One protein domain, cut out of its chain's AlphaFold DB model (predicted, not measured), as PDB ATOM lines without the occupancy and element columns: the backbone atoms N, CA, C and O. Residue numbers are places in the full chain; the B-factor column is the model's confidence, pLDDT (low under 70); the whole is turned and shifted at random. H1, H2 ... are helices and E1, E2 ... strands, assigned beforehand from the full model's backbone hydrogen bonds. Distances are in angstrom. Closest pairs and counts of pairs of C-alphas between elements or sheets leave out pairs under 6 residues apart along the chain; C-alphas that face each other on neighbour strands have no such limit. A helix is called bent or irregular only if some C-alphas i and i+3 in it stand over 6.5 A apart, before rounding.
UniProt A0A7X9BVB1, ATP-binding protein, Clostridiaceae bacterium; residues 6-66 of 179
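What this domain is: This is residues 6 to 66 of the 179 residues of the protein "ATP-binding protein" of Clostridiaceae bacterium (UniProt A0A7X9BVB1). A strongly twisted antiparallel sheet, the meander E1 E2 E3, has H2 beside it at its level, while H1 and H3 graze it; a long loop joins H1 to H2. The printed part has 61 residues, in order H1 H2 E1 E2 E3 H3, class mixed, compact with a radius of gyration of the C-alphas of 10.7 A, spanning 27 by 24 by 23 A.

How they stand to each other: H1, residues 6 to 17, has every O i to N i+4 pair within hydrogen-bond range; irregular H2, residues 35 to 43, with C-alphas 39 and 42 7.5 A apart, has 0 of 5, but 4 of 6 O i to N i+3 pairs. E1, residues 44 to 47, and E2, residues 50 to 56, form a hairpin, with N 45 and O 52 2.9 A apart. E2 and E3, residues 59 to 62, form another, with N 53 and O 61 2.8 A apart. The closest C-alphas of H2 and E2, Arg 43 and Arg 54, are 4.8 A apart. H3, residues 63 to 66, is close to but not clearly touching H1, with C-alphas 12 and 66 closest at 7.7 A.

Where its parts are: H1 runs 16.5 A from (117.984, 2.234, 87.744), H2 15.1 A and E2 17.5 A; H3 ends at (107.882, -3.764, 95.196).

The domain as a whole: The printed part has no cut; no printed residue is under 70 in pLDDT.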
ATOM      1  N   SER A   6     117.529   3.282  88.675       91.44
ATOM      2  CA  SER A   6     117.984   2.234  87.744       91.44
ATOM      3  C   SER A   6     118.423   0.967  88.481       91.44
ATOM      4  O   SER A   6     118.066  -0.125  88.067       91.44
ATOM      5  N   GLY A   7     119.114   1.112  89.616       93.75
ATOM      6  CA  GLY A   7     119.497  -0.026  90.454       93.75
ATOM      7  C   GLY A   7     118.300  -0.744  91.080       93.75
ATOM      8  O   GLY A   7     118.374  -1.946  91.304       93.75
ATOM      9  N   LEU A   8     117.194  -0.037  91.334       95.19
ATOM     10  CA  LEU A   8     115.953  -0.637  91.826       95.19
ATOM     11  C   LEU A   8     115.286  -1.503  90.750       95.19
ATOM     12  O   LEU A   8     114.876  -2.622  91.043       95.19
ATOM     13  N   VAL A   9     115.221  -1.009  89.509       95.44
ATOM     14  CA  VAL A   9     114.707  -1.786  88.369       95.44
ATOM     15  C   VAL A   9     115.567  -3.027  88.131       95.44
ATOM     16  O   VAL A   9     115.023  -4.121  88.018       95.44
ATOM     17  N   ASP A  10     116.894  -2.879  88.133       95.94
ATOM     18  CA  ASP A  10     117.822  -4.001  87.950       95.94
ATOM     19  C   ASP A  10     117.691  -5.031  89.083       95.94
ATOM     20  O   ASP A  10     117.612  -6.231  88.826       95.94
ATOM     21  N   ALA A  11     117.620  -4.574  90.338       96.75
ATOM     22  CA  ALA A  11     117.442  -5.455  91.488       96.75
ATOM     23  C   ALA A  11     116.142  -6.257  91.375       96.75
ATOM     24  O   ALA A  11     116.170  -7.474  91.513       96.75
ATOM     25  N   ILE A  12     115.016  -5.600  91.079       97.75
ATOM     26  CA  ILE A  12     113.724  -6.282  90.941       97.75
ATOM     27  C   ILE A  12     113.739  -7.253  89.760       97.75
ATOM     28  O   ILE A  12     113.275  -8.375  89.925       97.75
ATOM     29  N   SER A  13     114.328  -6.878  88.618       97.94
ATOM     30  CA  SER A  13     114.495  -7.785  87.471       97.94
ATOM     31  C   SER A  13     115.201  -9.073  87.881       97.94
ATOM     32  O   SER A  13     114.696 -10.161  87.624       97.94
ATOM     33  N   VAL A  14     116.331  -8.963  88.586       97.38
ATOM     34  CA  VAL A  14     117.091 -10.132  89.048       97.38
ATOM     35  C   VAL A  14     116.291 -10.957  90.058       97.38
ATOM     36  O   VAL A  14     116.323 -12.185  90.003       97.38
ATOM     37  N   LEU A  15     115.573 -10.322  90.986       97.94
ATOM     38  CA  LEU A  15     114.772 -11.040  91.981       97.94
ATOM     39  C   LEU A  15     113.597 -11.799  91.343       97.94
ATOM     40  O   LEU A  15     113.353 -12.944  91.723       97.94
ATOM     41  N   VAL A  16     112.921 -11.203  90.356       98.00
ATOM     42  CA  VAL A  16     111.848 -11.847  89.574       98.00
ATOM     43  C   VAL A  16     112.404 -13.009  88.750       98.00
ATOM     44  O   VAL A  16     111.911 -14.129  88.844       98.00
ATOM     45  N   GLU A  17     113.501 -12.797  88.018       97.44
ATOM     46  CA  GLU A  17     114.141 -13.837  87.196       97.44
ATOM     47  C   GLU A  17     114.568 -15.072  87.996       97.44
ATOM     48  O   GLU A  17     114.715 -16.155  87.425       97.44
ATOM     49  N   ASN A  18     114.814 -14.919  89.297       97.75
ATOM     50  CA  ASN A  18     115.245 -15.993  90.188       97.75
ATOM     51  C   ASN A  18     114.127 -16.531  91.090       97.75
ATOM     52  O   ASN A  18     114.420 -17.320  91.991       97.75
ATOM     53  N   TYR A  19     112.878 -16.132  90.835       97.56
ATOM     54  CA  TYR A  19     111.702 -16.496  91.624       97.56
ATOM     55  C   TYR A  19     111.830 -16.143  93.107       97.56
ATOM     56  O   TYR A  19     111.183 -16.782  93.920       97.56
ATOM     57  N   ILE A  20     112.643 -15.141  93.472       98.25
ATOM     58  CA  ILE A  20     112.672 -14.569  94.833       98.25
ATOM     59  C   ILE A  20     111.459 -13.651  95.035       98.25
ATOM     60  O   ILE A  20     110.942 -13.506  96.143       98.25
ATOM     61  N   ILE A  21     111.012 -13.026  93.946       98.19
ATOM     62  CA  ILE A  21     109.727 -12.348  93.836       98.19
ATOM     63  C   ILE A  21     108.902 -13.118  92.800       98.19
ATOM     64  O   ILE A  21     109.410 -13.412  91.720       98.19
ATOM     65  N   ASP A  22     107.655 -13.445  93.129       97.06
ATOM     66  CA  ASP A  22     106.720 -14.091  92.203       97.06
ATOM     67  C   ASP A  22     106.103 -13.092  91.202       97.06
ATOM     68  O   ASP A  22     106.255 -11.871  91.317       97.06
ATOM     69  N   GLU A  23     105.351 -13.589  90.220       95.62
ATOM     70  CA  GLU A  23     104.685 -12.762  89.207       95.62
ATOM     71  C   GLU A  23     103.668 -11.778  89.810       95.62
ATOM     72  O   GLU A  23     103.368 -10.729  89.234       95.62
ATOM     73  N   THR A  24     103.149 -12.067  91.005       96.50
ATOM     74  CA  THR A  24     102.231 -11.178  91.724       96.50
ATOM     75  C   THR A  24     102.966 -10.055  92.448       96.50
ATOM     76  O   THR A  24     102.327  -9.109  92.920       96.50
ATOM     77  N   GLY A  25     104.293 -10.123  92.538       96.94
ATOM     78  CA  GLY A  25     105.148  -9.190  93.254       96.94
ATOM     79  C   GLY A  25     105.265  -9.468  94.746       96.94
ATOM     80  O   GLY A  25     105.571  -8.546  95.500       96.94
ATOM     81  N   ARG A  26     104.973 -10.688  95.207       97.88
ATOM     82  CA  ARG A  26     105.249 -11.110  96.586       97.88
ATOM     83  C   ARG A  26     106.630 -11.732  96.678       97.88
ATOM     84  O   ARG A  26     107.058 -12.408  95.749       97.88
ATOM     85  N   PHE A  27     107.299 -11.541  97.810       98.31
ATOM     86  CA  PHE A  27     108.424 -12.410  98.144       98.31
ATOM     87  C   PHE A  27     107.926 -13.848  98.309       98.31
ATOM     88  O   PHE A  27     106.951 -14.087  99.026       98.31
ATOM     89  N   SER A  28     108.589 -14.775  97.632       97.75
ATOM     90  CA  SER A  28     108.314 -16.210  97.680       97.75
ATOM     91  C   SER A  28     109.141 -16.895  98.769       97.75
ATOM     92  O   SER A  28     110.138 -16.355  99.264       97.75
ATOM     93  N   GLU A  29     108.746 -18.117  99.118       96.62
ATOM     94  CA  GLU A  29     109.524 -18.947 100.031       96.62
ATOM     95  C   GLU A  29     110.794 -19.467  99.336       96.62
ATOM     96  O   GLU A  29     110.759 -19.759  98.139       96.62
ATOM     97  N   PRO A  30     111.918 -19.643 100.060       96.50
ATOM     98  CA  PRO A  30     113.169 -20.121  99.470       96.50
ATOM     99  C   PRO A  30     113.075 -21.442  98.698       96.50
ATOM    100  O   PRO A  30     113.895 -21.678  97.816       96.50
ATOM    101  N   ASP A  31     112.094 -22.293  99.002       96.38
ATOM    102  CA  ASP A  31     111.869 -23.562  98.296       96.38
ATOM    103  C   ASP A  31     111.397 -23.366  96.841       96.38
ATOM    104  O   ASP A  31     111.600 -24.256  96.013       96.38
ATOM    105  N   ASP A  32     110.825 -22.202  96.512       97.06
ATOM    106  CA  ASP A  32     110.377 -21.842  95.161       97.06
ATOM    107  C   ASP A  32     111.476 -21.141  94.337       97.06
ATOM    108  O   ASP A  32     111.310 -20.885  93.142       97.06
ATOM    109  N   TRP A  33     112.612 -20.806  94.959       97.94
ATOM    110  CA  TRP A  33     113.689 -20.063  94.309       97.94
ATOM    111  C   TRP A  33     114.495 -20.943  93.353       97.94
ATOM    112  O   TRP A  33     114.593 -22.164  93.499       97.94
ATOM    113  N   LYS A  34     115.190 -20.306  92.407       97.88
ATOM    114  CA  LYS A  34     116.194 -21.011  91.602       97.88
ATOM    115  C   LYS A  34     117.326 -21.575  92.488       97.88
ATOM    116  O   LYS A  34     117.823 -20.857  93.364       97.88
ATOM    117  N   PRO A  35     117.804 -22.816  92.255       97.25
ATOM    118  CA  PRO A  35     118.867 -23.428  93.060       97.25
ATOM    119  C   PRO A  35     120.137 -22.575  93.188       97.25
ATOM    120  O   PRO A  35     120.794 -22.580  94.230       97.25
ATOM    121  N   GLU A  36     120.470 -21.813  92.146       96.75
ATOM    122  CA  GLU A  36     121.656 -20.960  92.055       96.75
ATOM    123  C   GLU A  36     121.658 -19.808  93.073       96.75
ATOM    124  O   GLU A  36     122.729 -19.307  93.422       96.75
ATOM    125  N   VAL A  37     120.486 -19.402  93.578       97.00
ATOM    126  CA  VAL A  37     120.335 -18.276  94.516       97.00
ATOM    127  C   VAL A  37     119.972 -18.700  95.938       97.00
ATOM    128  O   VAL A  37     119.862 -17.845  96.813       97.00
ATOM    129  N   LEU A  38     119.849 -20.001  96.228       96.75
ATOM    130  CA  LEU A  38     119.503 -20.495  97.572       96.75
ATOM    131  C   LEU A  38     120.496 -20.055  98.658       96.75
ATOM    132  O   LEU A  38     120.131 -19.916  99.827       96.75
ATOM    133  N   CYS A  39     121.748 -19.784  98.285       96.38
ATOM    134  CA  CYS A  39     122.756 -19.226  99.189       96.38
ATOM    135  C   CYS A  39     122.399 -17.821  99.712       96.38
ATOM    136  O   CYS A  39     122.997 -17.357 100.680       96.38
ATOM    137  N   LEU A  40     121.426 -17.144  99.095       96.75
ATOM    138  CA  LEU A  40     120.950 -15.818  99.473       96.75
ATOM    139  C   LEU A  40     119.790 -15.851 100.472       96.75
ATOM    140  O   LEU A  40     119.358 -14.779 100.886       96.75
ATOM    141  N   LYS A  41     119.282 -17.023 100.879       96.94
ATOM    142  CA  LYS A  41     118.081 -17.133 101.731       96.94
ATOM    143  C   LYS A  41     118.159 -16.330 103.032       96.94
ATOM    144  O   LYS A  41     117.171 -15.736 103.437       96.94
ATOM    145  N   ASP A  42     119.353 -16.205 103.615       96.56
ATOM    146  CA  ASP A  42     119.585 -15.432 104.844       96.56
ATOM    147  C   ASP A  42     119.430 -13.908 104.636       96.56
ATOM    148  O   ASP A  42     119.516 -13.126 105.584       96.56
ATOM    149  N   ARG A  43     119.247 -13.455 103.387       97.50
ATOM    150  CA  ARG A  43     118.901 -12.069 103.048       97.50
ATOM    151  C   ARG A  43     117.400 -11.808 103.113       97.50
ATOM    152  O   ARG A  43     117.040 -10.644 103.266       97.50
ATOM    153  N   LEU A  44     116.551 -12.832 102.997       97.88
ATOM    154  CA  LEU A  44     115.116 -12.698 103.226       97.88
ATOM    155  C   LEU A  44     114.869 -12.646 104.736       97.88
ATOM    156  O   LEU A  44     115.330 -13.499 105.490       97.88
ATOM    157  N   THR A  45     114.181 -11.610 105.196       96.81
ATOM    158  CA  THR A  45     113.963 -11.365 106.620       96.81
ATOM    159  C   THR A  45     112.643 -10.640 106.858       96.81
ATOM    160  O   THR A  45     111.974 -10.213 105.918       96.81
ATOM    161  N   THR A  46     112.282 -10.475 108.128       97.31
ATOM    162  CA  THR A  46     111.105  -9.717 108.548       97.31
ATOM    163  C   THR A  46     111.545  -8.590 109.466       97.31
ATOM    164  O   THR A  46     112.137  -8.829 110.518       97.31
ATOM    165  N   ILE A  47     111.223  -7.355 109.089       96.00
ATOM    166  CA  ILE A  47     111.534  -6.148 109.858       96.00
ATOM    167  C   ILE A  47     110.209  -5.478 110.201       96.00
ATOM    168  O   ILE A  47     109.424  -5.159 109.318       96.00
ATOM    169  N   ASN A  48     109.933  -5.288 111.494       94.19
ATOM    170  CA  ASN A  48     108.688  -4.671 111.982       94.19
ATOM    171  C   ASN A  48     107.395  -5.321 111.443       94.19
ATOM    172  O   ASN A  48     106.375  -4.654 111.299       94.19
ATOM    173  N   GLY A  49     107.427  -6.629 111.167       94.88
ATOM    174  CA  GLY A  49     106.282  -7.374 110.632       94.88
ATOM    175  C   GLY A  49     106.125  -7.309 109.110       94.88
ATOM    176  O   GLY A  49     105.175  -7.886 108.592       94.88
ATOM    177  N   GLU A  50     107.046  -6.663 108.395       96.44
ATOM    178  CA  GLU A  50     107.072  -6.614 106.935       96.44
ATOM    179  C   GLU A  50     108.222  -7.461 106.378       96.44
ATOM    180  O   GLU A  50     109.349  -7.410 106.880       96.44
ATOM    181  N   THR A  51     107.937  -8.240 105.333       97.81
ATOM    182  CA  THR A  51     108.955  -9.006 104.612       97.81
ATOM    183  C   THR A  51     109.882  -8.062 103.850       97.81
ATOM    184  O   THR A  51     109.427  -7.177 103.120       97.81
ATOM    185  N   ALA A  52     111.183  -8.277 103.994       97.94
ATOM    186  CA  ALA A  52     112.217  -7.492 103.347       97.94
ATOM    187  C   ALA A  52     113.354  -8.384 102.843       97.94
ATOM    188  O   ALA A  52     113.674  -9.415 103.435       97.94
ATOM    189  N   PHE A  53     114.011  -7.947 101.774       98.25
ATOM    190  CA  PHE A  53     115.199  -8.590 101.233       98.25
ATOM    191  C   PHE A  53     116.413  -7.671 101.359       98.25
ATOM    192  O   PHE A  53     116.413  -6.534 100.881       98.25
ATOM    193  N   ARG A  54     117.475  -8.156 102.006       97.56
ATOM    194  CA  ARG A  54     118.707  -7.393 102.227       97.56
ATOM    195  C   ARG A  54     119.575  -7.355 100.967       97.56
ATOM    196  O   ARG A  54     120.230  -8.336 100.601       97.56
ATOM    197  N   ILE A  55     119.643  -6.186 100.340       95.62
ATOM    198  CA  ILE A  55     120.461  -5.923  99.150       95.62
ATOM    199  C   ILE A  55     121.933  -5.720  99.541       95.62
ATOM    200  O   ILE A  55     122.827  -6.325  98.943       95.62
ATOM    201  N   ALA A  56     122.181  -4.931 100.587       93.44
ATOM    202  CA  ALA A  56     123.492  -4.684 101.194       93.44
ATOM    203  C   ALA A  56     123.325  -4.429 102.705       93.44
ATOM    204  O   ALA A  56     122.188  -4.400 103.164       93.44
ATOM    205  N   ASP A  57     124.422  -4.258 103.455       88.69
ATOM    206  CA  ASP A  57     124.460  -4.229 104.935       88.69
ATOM    207  C   ASP A  57     123.208  -3.629 105.599       88.69
ATOM    208  O   ASP A  57     122.446  -4.374 106.214       88.69
ATOM    209  N   ASP A  58     122.947  -2.337 105.379       91.56
ATOM    210  CA  ASP A  58     121.784  -1.611 105.917       91.56
ATOM    211  C   ASP A  58     120.786  -1.182 104.821       91.56
ATOM    212  O   ASP A  58     120.032  -0.220 104.981       91.56
ATOM    213  N   ILE A  59     120.807  -1.848 103.662       96.75
ATOM    214  CA  ILE A  59     119.951  -1.516 102.516       96.75
ATOM    215  C   ILE A  59     119.013  -2.683 102.244       96.75
ATOM    216  O   ILE A  59     119.435  -3.760 101.812       96.75
ATOM    217  N   TYR A  60     117.727  -2.428 102.447       97.12
ATOM    218  CA  TYR A  60     116.659  -3.406 102.322       97.12
ATOM    219  C   TYR A  60     115.677  -2.976 101.241       97.12
ATOM    220  O   TYR A  60     115.415  -1.785 101.079       97.12
ATOM    221  N   LEU A  61     115.154  -3.962 100.520       97.81
ATOM    222  CA  LEU A  61     113.997  -3.815  99.652       97.81
ATOM    223  C   LEU A  61     112.793  -4.420 100.371       97.81
ATOM    224  O   LEU A  61     112.800  -5.616 100.671       97.81
ATOM    225  N   TYR A  62     111.791  -3.603 100.666       98.12
ATOM    226  CA  TYR A  62     110.592  -4.021 101.382       98.12
ATOM    227  C   TYR A  62     109.495  -4.479 100.423       98.12
ATOM    228  O   TYR A  62     109.484  -4.151  99.234       98.12
ATOM    229  N   GLN A  63     108.531  -5.228 100.955       98.19
ATOM    230  CA  GLN A  63     107.375  -5.669 100.190       98.19
ATOM    231  C   GLN A  63     106.589  -4.482  99.611       98.19
ATOM    232  O   GLN A  63     106.151  -4.560  98.461       98.19
ATOM    233  N   GLN A  64     106.430  -3.389 100.364       97.69
ATOM    234  CA  GLN A  64     105.774  -2.177  99.874       97.69
ATOM    235  C   GLN A  64     106.552  -1.512  98.731       97.69
ATOM    236  O   GLN A  64     105.932  -1.058  97.771       97.69
ATOM    237  N   ASP A  65     107.887  -1.516  98.764       97.56
ATOM    238  CA  ASP A  65     108.701  -0.944  97.682       97.56
ATOM    239  C   ASP A  65     108.418  -1.649  96.348       97.56
ATOM    240  O   ASP A  65     108.275  -1.003  95.309       97.56
ATOM    241  N   ILE A  66     108.260  -2.978  96.377       98.06
ATOM    242  CA  ILE A  66     107.882  -3.764  95.196       98.06
ATOM    243  C   ILE A  66     106.501  -3.333  94.682       98.06
ATOM    244  O   ILE A  66     106.321  -3.199  93.470       98.06
TER     245      ILE A  66